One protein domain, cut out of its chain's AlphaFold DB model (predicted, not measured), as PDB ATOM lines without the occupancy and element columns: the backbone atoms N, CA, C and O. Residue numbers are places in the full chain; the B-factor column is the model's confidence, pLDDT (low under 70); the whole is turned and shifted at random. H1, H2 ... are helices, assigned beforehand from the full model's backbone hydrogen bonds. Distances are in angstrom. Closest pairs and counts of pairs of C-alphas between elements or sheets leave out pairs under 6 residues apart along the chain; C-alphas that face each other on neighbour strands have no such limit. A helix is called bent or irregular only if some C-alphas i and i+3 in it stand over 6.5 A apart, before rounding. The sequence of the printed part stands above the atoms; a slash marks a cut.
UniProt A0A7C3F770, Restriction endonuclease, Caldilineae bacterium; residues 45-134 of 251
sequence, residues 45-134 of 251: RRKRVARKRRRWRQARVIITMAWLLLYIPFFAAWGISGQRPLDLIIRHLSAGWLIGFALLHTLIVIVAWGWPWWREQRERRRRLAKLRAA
ATOM      1  N   ARG A  45     168.076 199.677 272.118       39.59
ATOM      2  CA  ARG A  45     168.532 199.232 270.785       39.59
ATOM      3  C   ARG A  45     167.683 199.816 269.645       39.59
ATOM      4  O   ARG A  45     168.244 200.191 268.612       39.59
ATOM      5  N   ARG A  46     166.361 199.966 269.834       43.53
ATOM      6  CA  ARG A  46     165.445 200.587 268.846       43.53
ATOM      7  C   ARG A  46     165.725 202.092 268.677       43.53
ATOM      8  O   ARG A  46     165.840 202.551 267.535       43.53
ATOM      9  N   LYS A  47     165.958 202.832 269.776       39.72
ATOM     10  CA  LYS A  47     166.281 204.278 269.757       39.72
ATOM     11  C   LYS A  47     167.510 204.599 268.894       39.72
ATOM     12  O   LYS A  47     167.484 205.539 268.093       39.72
ATOM     13  N   ARG A  48     168.576 203.789 268.978       41.47
ATOM     14  CA  ARG A  48     169.822 204.004 268.209       41.47
ATOM     15  C   ARG A  48     169.628 203.815 266.702       41.47
ATOM     16  O   ARG A  48     170.160 204.596 265.913       41.47
ATOM     17  N   VAL A  49     168.854 202.809 266.290       48.91
ATOM     18  CA  VAL A  49     168.659 202.472 264.869       48.91
ATOM     19  C   VAL A  49     167.765 203.499 264.164       48.91
ATOM     20  O   VAL A  49     168.117 203.955 263.073       48.91
ATOM     21  N   ALA A  50     166.665 203.928 264.795       46.69
ATOM     22  CA  ALA A  50     165.749 204.922 264.224       46.69
ATOM     23  C   ALA A  50     166.405 206.311 264.076       46.69
ATOM     24  O   ALA A  50     166.358 206.906 262.992       46.69
ATOM     25  N   ARG A  51     167.117 206.794 265.112       47.03
ATOM     26  CA  ARG A  51     167.900 208.047 265.043       47.03
ATOM     27  C   ARG A  51     168.990 207.986 263.975       47.03
ATOM     28  O   ARG A  51     169.165 208.953 263.231       47.03
ATOM     29  N   LYS A  52     169.698 206.854 263.860       50.34
ATOM     30  CA  LYS A  52     170.729 206.662 262.832       50.34
ATOM     31  C   LYS A  52     170.110 206.790 261.438       50.34
ATOM     32  O   LYS A  52     170.596 207.590 260.646       50.34
ATOM     33  N   ARG A  53     168.994 206.106 261.150       58.25
ATOM     34  CA  ARG A  53     168.334 206.157 259.829       58.25
ATOM     35  C   ARG A  53     167.875 207.564 259.422       58.25
ATOM     36  O   ARG A  53     168.042 207.931 258.260       58.25
ATOM     37  N   ARG A  54     167.360 208.367 260.363       54.94
ATOM     38  CA  ARG A  54     166.959 209.767 260.115       54.94
ATOM     39  C   ARG A  54     168.158 210.672 259.805       54.94
ATOM     40  O   ARG A  54     168.096 211.428 258.840       54.94
ATOM     41  N   ARG A  55     169.267 210.528 260.541       59.84
ATOM     42  CA  ARG A  55     170.517 211.272 260.284       59.84
ATOM     43  C   ARG A  55     171.089 210.995 258.894       59.84
ATOM     44  O   ARG A  55     171.482 211.929 258.213       59.84
ATOM     45  N   TRP A  56     171.060 209.744 258.431       60.59
ATOM     46  CA  TRP A  56     171.515 209.409 257.074       60.59
ATOM     47  C   TRP A  56     170.614 209.984 255.977       60.59
ATOM     48  O   TRP A  56     171.107 210.332 254.910       60.59
ATOM     49  N   ARG A  57     169.304 210.120 256.222       61.88
ATOM     50  CA  ARG A  57     168.395 210.799 255.283       61.88
ATOM     51  C   ARG A  57     168.681 212.302 255.199       61.88
ATOM     52  O   ARG A  57     168.729 212.833 254.098       61.88
ATOM     53  N   GLN A  58     168.920 212.960 256.332       68.38
ATOM     54  CA  GLN A  58     169.251 214.390 256.381       68.38
ATOM     55  C   GLN A  58     170.636 214.688 255.798       68.38
ATOM     56  O   GLN A  58     170.766 215.583 254.973       68.38
ATOM     57  N   ALA A  59     171.648 213.887 256.148       71.94
ATOM     58  CA  ALA A  59     172.994 214.010 255.594       71.94
ATOM     59  C   ALA A  59     172.991 213.898 254.064       71.94
ATOM     60  O   ALA A  59     173.696 214.635 253.390       71.94
ATOM     61  N   ARG A  60     172.145 213.023 253.507       69.88
ATOM     62  CA  ARG A  60     171.963 212.915 252.060       69.88
ATOM     63  C   ARG A  60     171.429 214.216 251.457       69.88
ATOM     64  O   ARG A  60     172.094 214.764 250.596       69.88
ATOM     65  N   VAL A  61     170.314 214.760 251.946       69.50
ATOM     66  CA  VAL A  61     169.772 216.043 251.439       69.50
ATOM     67  C   VAL A  61     170.822 217.161 251.490       69.50
ATOM     68  O   VAL A  61     170.984 217.903 250.525       69.50
ATOM     69  N   ILE A  62     171.586 217.231 252.582       76.44
ATOM     70  CA  ILE A  62     172.661 218.215 252.752       76.44
ATOM     71  C   ILE A  62     173.763 218.021 251.702       76.44
ATOM     72  O   ILE A  62     174.202 218.999 251.109       76.44
ATOM     73  N   ILE A  63     174.174 216.780 251.420       78.88
ATOM     74  CA  ILE A  63     175.180 216.483 250.387       78.88
ATOM     75  C   ILE A  63     174.677 216.888 248.991       78.88
ATOM     76  O   ILE A  63     175.447 217.472 248.234       78.88
ATOM     77  N   THR A  64     173.404 216.646 248.645       70.12
ATOM     78  CA  THR A  64     172.848 217.097 247.350       70.12
ATOM     79  C   THR A  64     172.867 218.615 247.231       70.12
ATOM     80  O   THR A  64     173.254 219.146 246.194       70.12
ATOM     81  N   MET A  65     172.449 219.316 248.288       74.00
ATOM     82  CA  MET A  65     172.407 220.778 248.292       74.00
ATOM     83  C   MET A  65     173.813 221.376 248.234       74.00
ATOM     84  O   MET A  65     174.054 222.258 247.418       74.00
ATOM     85  N   ALA A  66     174.756 220.860 249.026       78.75
ATOM     86  CA  ALA A  66     176.151 221.298 249.011       78.75
ATOM     87  C   ALA A  66     176.801 221.109 247.633       78.75
ATOM     88  O   ALA A  66     177.563 221.959 247.184       78.75
ATOM     89  N   TRP A  67     176.454 220.028 246.936       74.19
ATOM     90  CA  TRP A  67     176.943 219.769 245.588       74.19
ATOM     91  C   TRP A  67     176.388 220.765 244.554       74.19
ATOM     92  O   TRP A  67     177.141 221.231 243.705       74.19
ATOM     93  N   LEU A  68     175.118 221.179 244.662       70.44
ATOM     94  CA  LEU A  68     174.548 222.235 243.809       70.44
ATOM     95  C   LEU A  68     175.216 223.600 244.036       70.44
ATOM     96  O   LEU A  68     175.395 224.363 243.089       70.44
ATOM     97  N   LEU A  69     175.641 223.893 245.269       78.12
ATOM     98  CA  LEU A  69     176.346 225.137 245.592       78.12
ATOM     99  C   LEU A  69     177.726 225.231 244.917       78.12
ATOM    100  O   LEU A  69     178.182 226.339 244.647       78.12
ATOM    101  N   LEU A  70     178.365 224.105 244.570       72.31
ATOM    102  CA  LEU A  70     179.642 224.101 243.836       72.31
ATOM    103  C   LEU A  70     179.510 224.641 242.403       72.31
ATOM    104  O   LEU A  70     180.490 225.124 241.839       72.31
ATOM    105  N   TYR A  71     178.306 224.613 241.827       71.62
ATOM    106  CA  TYR A  71     178.040 225.164 240.495       71.62
ATOM    107  C   TYR A  71     177.842 226.683 240.501       71.62
ATOM    108  O   TYR A  71     178.003 227.326 239.468       71.62
ATOM    109  N   ILE A  72     177.526 227.283 241.650       76.44
ATOM    110  CA  ILE A  72     177.287 228.727 241.771       76.44
ATOM    111  C   ILE A  72     178.509 229.569 241.373       76.44
ATOM    112  O   ILE A  72     178.349 230.426 240.504       76.44
ATOM    113  N   PRO A  73     179.724 229.358 241.920       71.19
ATOM    114  CA  PRO A  73     180.892 230.152 241.528       71.19
ATOM    115  C   PRO A  73     181.251 229.959 240.051       71.19
ATOM    116  O   PRO A  73     181.741 230.882 239.410       71.19
ATOM    117  N   PHE A  74     180.943 228.788 239.493       68.88
ATOM    118  CA  PHE A  74     181.135 228.492 238.081       68.88
ATOM    119  C   PHE A  74     180.216 229.338 237.179       68.88
ATOM    120  O   PHE A  74     180.693 230.017 236.269       68.88
ATOM    121  N   PHE A  75     178.909 229.362 237.459       71.25
ATOM    122  CA  PHE A  75     177.956 230.193 236.713       71.25
ATOM    123  C   PHE A  75     178.149 231.693 236.974       71.25
ATOM    124  O   PHE A  75     177.997 232.497 236.055       71.25
ATOM    125  N   ALA A  76     178.543 232.076 238.191       73.88
ATOM    126  CA  ALA A  76     178.864 233.459 238.533       73.88
ATOM    127  C   ALA A  76     180.104 233.966 237.776       73.88
ATOM    128  O   ALA A  76     180.073 235.062 237.220       73.88
ATOM    129  N   ALA A  77     181.167 233.159 237.682       65.88
ATOM    130  CA  ALA A  77     182.366 233.502 236.918       65.88
ATOM    131  C   ALA A  77     182.065 233.685 235.422       65.88
ATOM    132  O   ALA A  77     182.595 234.606 234.801       65.88
ATOM    133  N   TRP A  78     181.174 232.865 234.852       66.75
ATOM    134  CA  TRP A  78     180.677 233.062 233.488       66.75
ATOM    135  C   TRP A  78     179.896 234.380 233.364       66.75
ATOM    136  O   TRP A  78     180.221 235.203 232.507       66.75
ATOM    137  N   GLY A  79     178.914 234.622 234.237       72.25
ATOM    138  CA  GLY A  79     178.079 235.827 234.179       72.25
ATOM    139  C   GLY A  79     178.862 237.140 234.308       72.25
ATOM    140  O   GLY A  79     178.512 238.116 233.653       72.25
ATOM    141  N   ILE A  80     179.933 237.156 235.111       75.38
ATOM    142  CA  ILE A  80     180.742 238.359 235.374       75.38
ATOM    143  C   ILE A  80     181.814 238.583 234.301       75.38
ATOM    144  O   ILE A  80     182.032 239.715 233.880       75.38
ATOM    145  N   SER A  81     182.513 237.530 233.866       69.25
ATOM    146  CA  SER A  81     183.665 237.693 232.967       69.25
ATOM    147  C   SER A  81     183.285 237.793 231.490       69.25
ATOM    148  O   SER A  81     184.104 238.231 230.685       69.25
ATOM    149  N   GLY A  82     182.089 237.325 231.102       66.12
ATOM    150  CA  GLY A  82     181.679 237.181 229.698       66.12
ATOM    151  C   GLY A  82     182.510 236.162 228.902       66.12
ATOM    152  O   GLY A  82     182.137 235.780 227.793       66.12
ATOM    153  N   GLN A  83     183.615 235.681 229.472       65.94
ATOM    154  CA  GLN A  83     184.436 234.606 228.954       65.94
ATOM    155  C   GLN A  83     183.797 233.281 229.353       65.94
ATOM    156  O   GLN A  83     183.227 233.140 230.434       65.94
ATOM    157  N   ARG A  84     183.887 232.283 228.475       63.97
ATOM    158  CA  ARG A  84     183.521 230.908 228.812       63.97
ATOM    159  C   ARG A  84     184.765 230.272 229.440       63.97
ATOM    160  O   ARG A  84     185.649 229.858 228.693       63.97
ATOM    161  N   PRO A  85     184.886 230.184 230.780       60.56
ATOM    162  CA  PRO A  85     186.108 229.704 231.439       60.56
ATOM    163  C   PRO A  85     186.477 228.265 231.047       60.56
ATOM    164  O   PRO A  85     187.621 227.847 231.199       60.56
ATOM    165  N   LEU A  86     185.519 227.511 230.503       64.62
ATOM    166  CA  LEU A  86     185.750 226.177 229.969       64.62
ATOM    167  C   LEU A  86     186.255 226.147 228.523       64.62
ATOM    168  O   LEU A  86     186.610 225.066 228.078       64.62
ATOM    169  N   ASP A  87     186.325 227.253 227.777       65.81
ATOM    170  CA  ASP A  87     186.706 227.215 226.356       65.81
ATOM    171  C   ASP A  87     188.110 226.628 226.137       65.81
ATOM    172  O   ASP A  87     188.317 225.910 225.166       65.81
ATOM    173  N   LEU A  88     189.061 226.845 227.052       63.28
ATOM    174  CA  LEU A  88     190.395 226.225 227.000       63.28
ATOM    175  C   LEU A  88     190.353 224.689 227.120       63.28
ATOM    176  O   LEU A  88     191.167 224.003 226.515       63.28
ATOM    177  N   ILE A  89     189.388 224.149 227.870       64.06
ATOM    178  CA  ILE A  89     189.225 222.708 228.129       64.06
ATOM    179  C   ILE A  89     188.295 222.071 227.079       64.06
ATOM    180  O   ILE A  89     188.584 221.002 226.548       64.06
ATOM    181  N   ILE A  90     187.197 222.749 226.729       62.88
ATOM    182  CA  ILE A  90     186.195 222.324 225.741       62.88
ATOM    183  C   ILE A  90     186.776 222.324 224.327       62.88
ATOM    184  O   ILE A  90     186.398 221.477 223.527       62.88
ATOM    185  N   ARG A  91     187.749 223.187 224.007       66.88
ATOM    186  CA  ARG A  91     188.449 223.140 222.707       66.88
ATOM    187  C   ARG A  91     189.118 221.789 222.426       66.88
ATOM    188  O   ARG A  91     189.271 221.437 221.261       66.88
ATOM    189  N   HIS A  92     189.476 221.032 223.464       67.38
ATOM    190  CA  HIS A  92     190.063 219.696 223.345       67.38
ATOM    191  C   HIS A  92     189.061 218.552 223.591       67.38
ATOM    192  O   HIS A  92     189.399 217.393 223.360       67.38
ATOM    193  N   LEU A  93     187.830 218.849 224.028       72.12
ATOM    194  CA  LEU A  93     186.773 217.859 224.254       72.12
ATOM    195  C   LEU A  93     185.644 218.032 223.235       72.12
ATOM    196  O   LEU A  93     184.945 219.041 223.222       72.12
ATOM    197  N   SER A  94     185.392 217.006 222.421       79.75
ATOM    198  CA  SER A  94     184.229 217.020 221.530       79.75
ATOM    199  C   SER A  94     182.919 217.101 222.329       79.75
ATOM    200  O   SER A  94     182.813 216.580 223.442       79.75
ATOM    201  N   ALA A  95     181.883 217.716 221.744       74.25
ATOM    202  CA  ALA A  95     180.562 217.841 222.372       74.25
ATOM    203  C   ALA A  95     179.986 216.487 222.844       74.25
ATOM    204  O   ALA A  95     179.277 216.429 223.848       74.25
ATOM    205  N   GLY A  96     180.352 215.386 222.173       75.00
ATOM    206  CA  GLY A  96     179.981 214.026 222.571       75.00
ATOM    207  C   GLY A  96     180.518 213.613 223.946       75.00
ATOM    208  O   GLY A  96     179.785 212.992 224.712       75.00
ATOM    209  N   TRP A  97     181.743 214.008 224.310       80.56
ATOM    210  CA  TRP A  97     182.303 213.723 225.638       80.56
ATOM    211  C   TRP A  97     181.570 214.479 226.746       80.56
ATOM    212  O   TRP A  97     181.284 213.905 227.792       80.56
ATOM    213  N   LEU A  98     181.199 215.739 226.506       73.50
ATOM    214  CA  LEU A  98     180.436 216.540 227.470       73.50
ATOM    215  C   LEU A  98     179.050 215.938 227.735       73.50
ATOM    216  O   LEU A  98     178.647 215.795 228.889       73.50
ATOM    217  N   ILE A  99     178.349 215.528 226.672       76.69
ATOM    218  CA  ILE A  99     177.062 214.828 226.779       76.69
ATOM    219  C   ILE A  99     177.252 213.494 227.514       76.69
ATOM    220  O   ILE A  99     176.489 213.182 228.427       76.69
ATOM    221  N   GLY A 100     178.301 212.740 227.178       79.62
ATOM    222  CA  GLY A 100     178.647 211.484 227.842       79.62
ATOM    223  C   GLY A 100     178.857 211.644 229.350       79.62
ATOM    224  O   GLY A 100     178.266 210.898 230.131       79.62
ATOM    225  N   PHE A 101     179.625 212.649 229.782       82.81
ATOM    226  CA  PHE A 101     179.840 212.925 231.204       82.81
ATOM    227  C   PHE A 101     178.564 213.376 231.917       82.81
ATOM    228  O   PHE A 101     178.310 212.930 233.034       82.81
ATOM    229  N   ALA A 102     177.732 214.202 231.279       77.31
ATOM    230  CA  ALA A 102     176.457 214.632 231.849       77.31
ATOM    231  C   ALA A 102     175.481 213.455 232.039       77.31
ATOM    232  O   ALA A 102     174.840 213.340 233.091       77.31
ATOM    233  N   LEU A 103     175.402 212.543 231.066       83.06
ATOM    234  CA  LEU A 103     174.587 211.328 231.160       83.06
ATOM    235  C   LEU A 103     175.118 210.370 232.231       83.06
ATOM    236  O   LEU A 103     174.343 209.892 233.060       83.06
ATOM    237  N   LEU A 104     176.433 210.139 232.264       85.12
ATOM    238  CA  LEU A 104     177.079 209.302 233.275       85.12
ATOM    239  C   LEU A 104     176.849 209.859 234.684       85.12
ATOM    240  O   LEU A 104     176.477 209.121 235.593       85.12
ATOM    241  N   HIS A 105     177.011 211.168 234.857       82.12
ATOM    242  CA  HIS A 105     176.753 211.842 236.120       82.12
ATOM    243  C   HIS A 105     175.289 211.681 236.556       82.12
ATOM    244  O   HIS A 105     175.008 211.319 237.699       82.12
ATOM    245  N   THR A 106     174.347 211.886 235.633       81.06
ATOM    246  CA  THR A 106     172.913 211.718 235.900       81.06
ATOM    247  C   THR A 106     172.586 210.280 236.309       81.06
ATOM    248  O   THR A 106     171.845 210.061 237.267       81.06
ATOM    249  N   LEU A 107     173.194 209.291 235.650       87.88
ATOM    250  CA  LEU A 107     173.058 207.882 236.008       87.88
ATOM    251  C   LEU A 107     173.620 207.590 237.409       87.88
ATOM    252  O   LEU A 107     172.956 206.922 238.200       87.88
ATOM    253  N   ILE A 108     174.799 208.123 237.747       85.56
ATOM    254  CA  ILE A 108     175.417 207.968 239.074       85.56
ATOM    255  C   ILE A 108     174.519 208.557 240.158       85.56
ATOM    256  O   ILE A 108     174.307 207.912 241.181       85.56
ATOM    257  N   VAL A 109     173.949 209.740 239.929       81.44
ATOM    258  CA  VAL A 109     172.964 210.363 240.818       81.44
ATOM    259  C   VAL A 109     171.767 209.421 240.973       81.44
ATOM    260  O   VAL A 109     171.498 208.961 242.082       81.44
ATOM    261  N   ILE A 110     171.092 209.032 239.892       84.12
ATOM    262  CA  ILE A 110     169.918 208.145 239.964       84.12
ATOM    263  C   ILE A 110     170.223 206.856 240.740       84.12
ATOM    264  O   ILE A 110     169.426 206.448 241.584       84.12
ATOM    265  N   VAL A 111     171.383 206.238 240.520       86.75
ATOM    266  CA  VAL A 111     171.790 205.024 241.236       86.75
ATOM    267  C   VAL A 111     172.122 205.325 242.698       86.75
ATOM    268  O   VAL A 111     171.619 204.636 243.580       86.75
ATOM    269  N   ALA A 112     172.899 206.361 243.002       80.94
ATOM    270  CA  ALA A 112     173.279 206.719 244.368       80.94
ATOM    271  C   ALA A 112     172.074 207.131 245.233       80.94
ATOM    272  O   ALA A 112     172.036 206.828 246.429       80.94
ATOM    273  N   TRP A 113     171.070 207.776 244.633       74.62
ATOM    274  CA  TRP A 113     169.833 208.199 245.299       74.62
ATOM    275  C   TRP A 113     168.781 207.089 245.329       74.62
ATOM    276  O   TRP A 113     168.137 206.858 246.357       74.62
ATOM    277  N   GLY A 114     168.637 206.363 244.222       79.75
ATOM    278  CA  GLY A 114     167.677 205.283 244.053       79.75
ATOM    279  C   GLY A 114     168.062 204.024 244.818       79.75
ATOM    280  O   GLY A 114     167.194 203.403 245.422       79.75
ATOM    281  N   TRP A 115     169.346 203.664 244.881       80.81
ATOM    282  CA  TRP A 115     169.814 202.416 245.496       80.81
ATOM    283  C   TRP A 115     169.485 202.305 246.988       80.81
ATOM    284  O   TRP A 115     168.927 201.284 247.400       80.81
ATOM    285  N   PRO A 116     169.745 203.317 247.838       81.75
ATOM    286  CA  PRO A 116     169.413 203.223 249.251       81.75
ATOM    287  C   PRO A 116     167.906 203.252 249.502       81.75
ATOM    288  O   PRO A 116     167.439 202.571 250.415       81.75
ATOM    289  N   TRP A 117     167.154 204.024 248.712       78.25
ATOM    290  CA  TRP A 117     165.693 204.050 248.783       78.25
ATOM    291  C   TRP A 117     165.106 202.703 248.358       78.25
ATOM    292  O   TRP A 117     164.304 202.130 249.088       78.25
ATOM    293  N   TRP A 118     165.573 202.139 247.245       79.56
ATOM    294  CA  TRP A 118     165.178 200.829 246.738       79.56
ATOM    295  C   TRP A 118     165.542 199.705 247.703       79.56
ATOM    296  O   TRP A 118     164.713 198.837 247.967       79.56
ATOM    297  N   ARG A 119     166.739 199.740 248.298       80.88
ATOM    298  CA  ARG A 119     167.156 198.785 249.329       80.88
ATOM    299  C   ARG A 119     166.264 198.884 250.564       80.88
ATOM    300  O   ARG A 119     165.759 197.867 251.032       80.88
ATOM    301  N   GLU A 120     166.024 200.096 251.061       79.19
ATOM    302  CA  GLU A 120     165.145 200.330 252.208       79.19
ATOM    303  C   GLU A 120     163.706 199.873 251.919       79.19
ATOM    304  O   GLU A 120     163.085 199.237 252.770       79.19
ATOM    305  N   GLN A 121     163.186 200.147 250.722       79.94
ATOM    306  CA  GLN A 121     161.863 199.698 250.294       79.94
ATOM    307  C   GLN A 121     161.797 198.180 250.133       79.94
ATOM    308  O   GLN A 121     160.830 197.562 250.567       79.94
ATOM    309  N   ARG A 122     162.825 197.548 249.561       81.94
ATOM    310  CA  ARG A 122     162.905 196.092 249.397       81.94
ATOM    311  C   ARG A 122     162.958 195.385 250.753       81.94
ATOM    312  O   ARG A 122     162.262 194.391 250.936       81.94
ATOM    313  N   GLU A 123     163.720 195.911 251.710       81.06
ATOM    314  CA  GLU A 123     163.751 195.414 253.092       81.06
ATOM    315  C   GLU A 123     162.385 195.571 253.779       81.06
ATOM    316  O   GLU A 123     161.888 194.609 254.365       81.06
ATOM    317  N   ARG A 124     161.736 196.741 253.657       76.38
ATOM    318  CA  ARG A 124     160.378 196.975 254.188       76.38
ATOM    319  C   ARG A 124     159.359 196.015 253.579       76.38
ATOM    320  O   ARG A 124     158.605 195.391 254.314       76.38
ATOM    321  N   ARG A 125     159.368 195.844 252.252       80.50
ATOM    322  CA  ARG A 125     158.474 194.920 251.536       80.50
ATOM    323  C   ARG A 125     158.679 193.475 251.975       80.50
ATOM    324  O   ARG A 125     157.698 192.795 252.241       80.50
ATOM    325  N   ARG A 126     159.928 193.014 252.103       83.06
ATOM    326  CA  ARG A 126     160.237 191.659 252.598       83.06
ATOM    327  C   ARG A 126     159.764 191.456 254.036       83.06
ATOM    328  O   ARG A 126     159.197 190.413 254.339       83.06
ATOM    329  N   ARG A 127     159.965 192.450 254.905       81.12
ATOM    330  CA  ARG A 127     159.512 192.405 256.301       81.12
ATOM    331  C   ARG A 127     157.988 192.361 256.391       81.12
ATOM    332  O   ARG A 127     157.459 191.463 257.029       81.12
ATOM    333  N   LEU A 128     157.291 193.238 255.670       80.75
ATOM    334  CA  LEU A 128     155.827 193.224 255.582       80.75
ATOM    335  C   LEU A 128     155.297 191.910 254.995       80.75
ATOM    336  O   LEU A 128     154.316 191.379 255.501       80.75
ATOM    337  N   ALA A 129     155.954 191.356 253.973       84.31
ATOM    338  CA  ALA A 129     155.590 190.059 253.408       84.31
ATOM    339  C   ALA A 129     155.760 188.922 254.428       84.31
ATOM    340  O   ALA A 129     154.862 188.099 254.556       84.31
ATOM    341  N   LYS A 130     156.855 188.915 255.205       85.12
ATOM    342  CA  LYS A 130     157.062 187.956 256.302       85.12
ATOM    343  C   LYS A 130     155.941 188.045 257.340       85.12
ATOM    344  O   LYS A 130     155.410 187.017 257.737       85.12
ATOM    345  N   LEU A 131     155.572 189.257 257.760       85.25
ATOM    346  CA  LEU A 131     154.484 189.452 258.721       85.25
ATOM    347  C   LEU A 131     153.148 188.976 258.131       85.25
ATOM    348  O   LEU A 131     152.454 188.176 258.744       85.25
ATOM    349  N   ARG A 132     152.816 189.376 256.902       82.69
ATOM    350  CA  ARG A 132     151.570 188.962 256.233       82.69
ATOM    351  C   ARG A 132     151.495 187.463 255.938       82.69
ATOM    352  O   ARG A 132     150.394 186.945 255.817       82.69
ATOM    353  N   ALA A 133     152.628 186.774 255.822       84.31
ATOM    354  CA  ALA A 133     152.658 185.328 255.633       84.31
ATOM    355  C   ALA A 133     152.238 184.557 256.895       84.31
ATOM    356  O   ALA A 133     151.771 183.428 256.777       84.31
ATOM    357  N   ALA A 134     152.377 185.151 258.086       87.06
ATOM    358  CA  ALA A 134     151.888 184.545 259.316       87.06
ATOM    359  C   ALA A 134     150.358 184.647 259.374       87.06
ATOM    360  O   ALA A 134     149.793 185.737 259.523       87.06
TER     361      ALA A 134
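AT A GLANCE: This is residues 45 to 134 of the 251 residues of the protein "Restriction endonuclease" of Caldilineae bacterium (UniProt A0A7C3F770). Picture a long, narrow, open U: the long helix H4 makes one arm, H1 followed by H2 makes the other, and the turn with little H3 joins them at one end. The arms run side by side in reverse directions with a gap between them, and H4 has a kink on its way. The printed part has 90 residues, with four named helices in the order H1, H2, H3, H4 and no named strand; its class is all helix. It is extended, with a radius of gyration of the C-alphas of 20.7 A and spans of 66 by 28 by 15 A.

IN THESE COORDINATES: Find C-alpha 95 at (180.562, 217.841, 222.372); from there H4, residues 95 to 133, runs 54.2 A to C-alpha 133 at (152.658, 185.328, 255.633). Look next at C-alpha 45 at (168.532, 199.232, 270.785), where H1, residues 45 to 69, begins its 37.0 A. H2, residues 71 to 81, measures 15.7 A, and H3, residues 87 to 90, measures 5.0 A.

HOW THE PARTS SIT: Near residue 116, H4 has a kink of 29 degrees; it is neither bent nor irregular, but only just, with C-alphas 113 and 116 6.4 A apart. H1 and H4 are near each other, with 7 pairs of C-alphas within 10 A. H2 and H4 are apart, as are H1 and H3, and H2 and H3. H1 and H2 meet only through their link, as do H3 and H4. Each O i to N i+4 pair of H2 is within hydrogen-bond range, against 20 of 21 in H1 and 33 of 35 in H4; H3 is too short for such a pair.

THE WHOLE: The outline is only just a rod, and the two C-alphas farthest apart, those of Gly 82 and Ala 134, are 67.3 A apart. Among the residues that stand free are 45 to 56 of H1. The printed part has no cut, and its three links are tight. Mean pLDDT of the printed part is 72.2; look for values under 70 at 31 residues, among them 45 to 58 and 81 to 92.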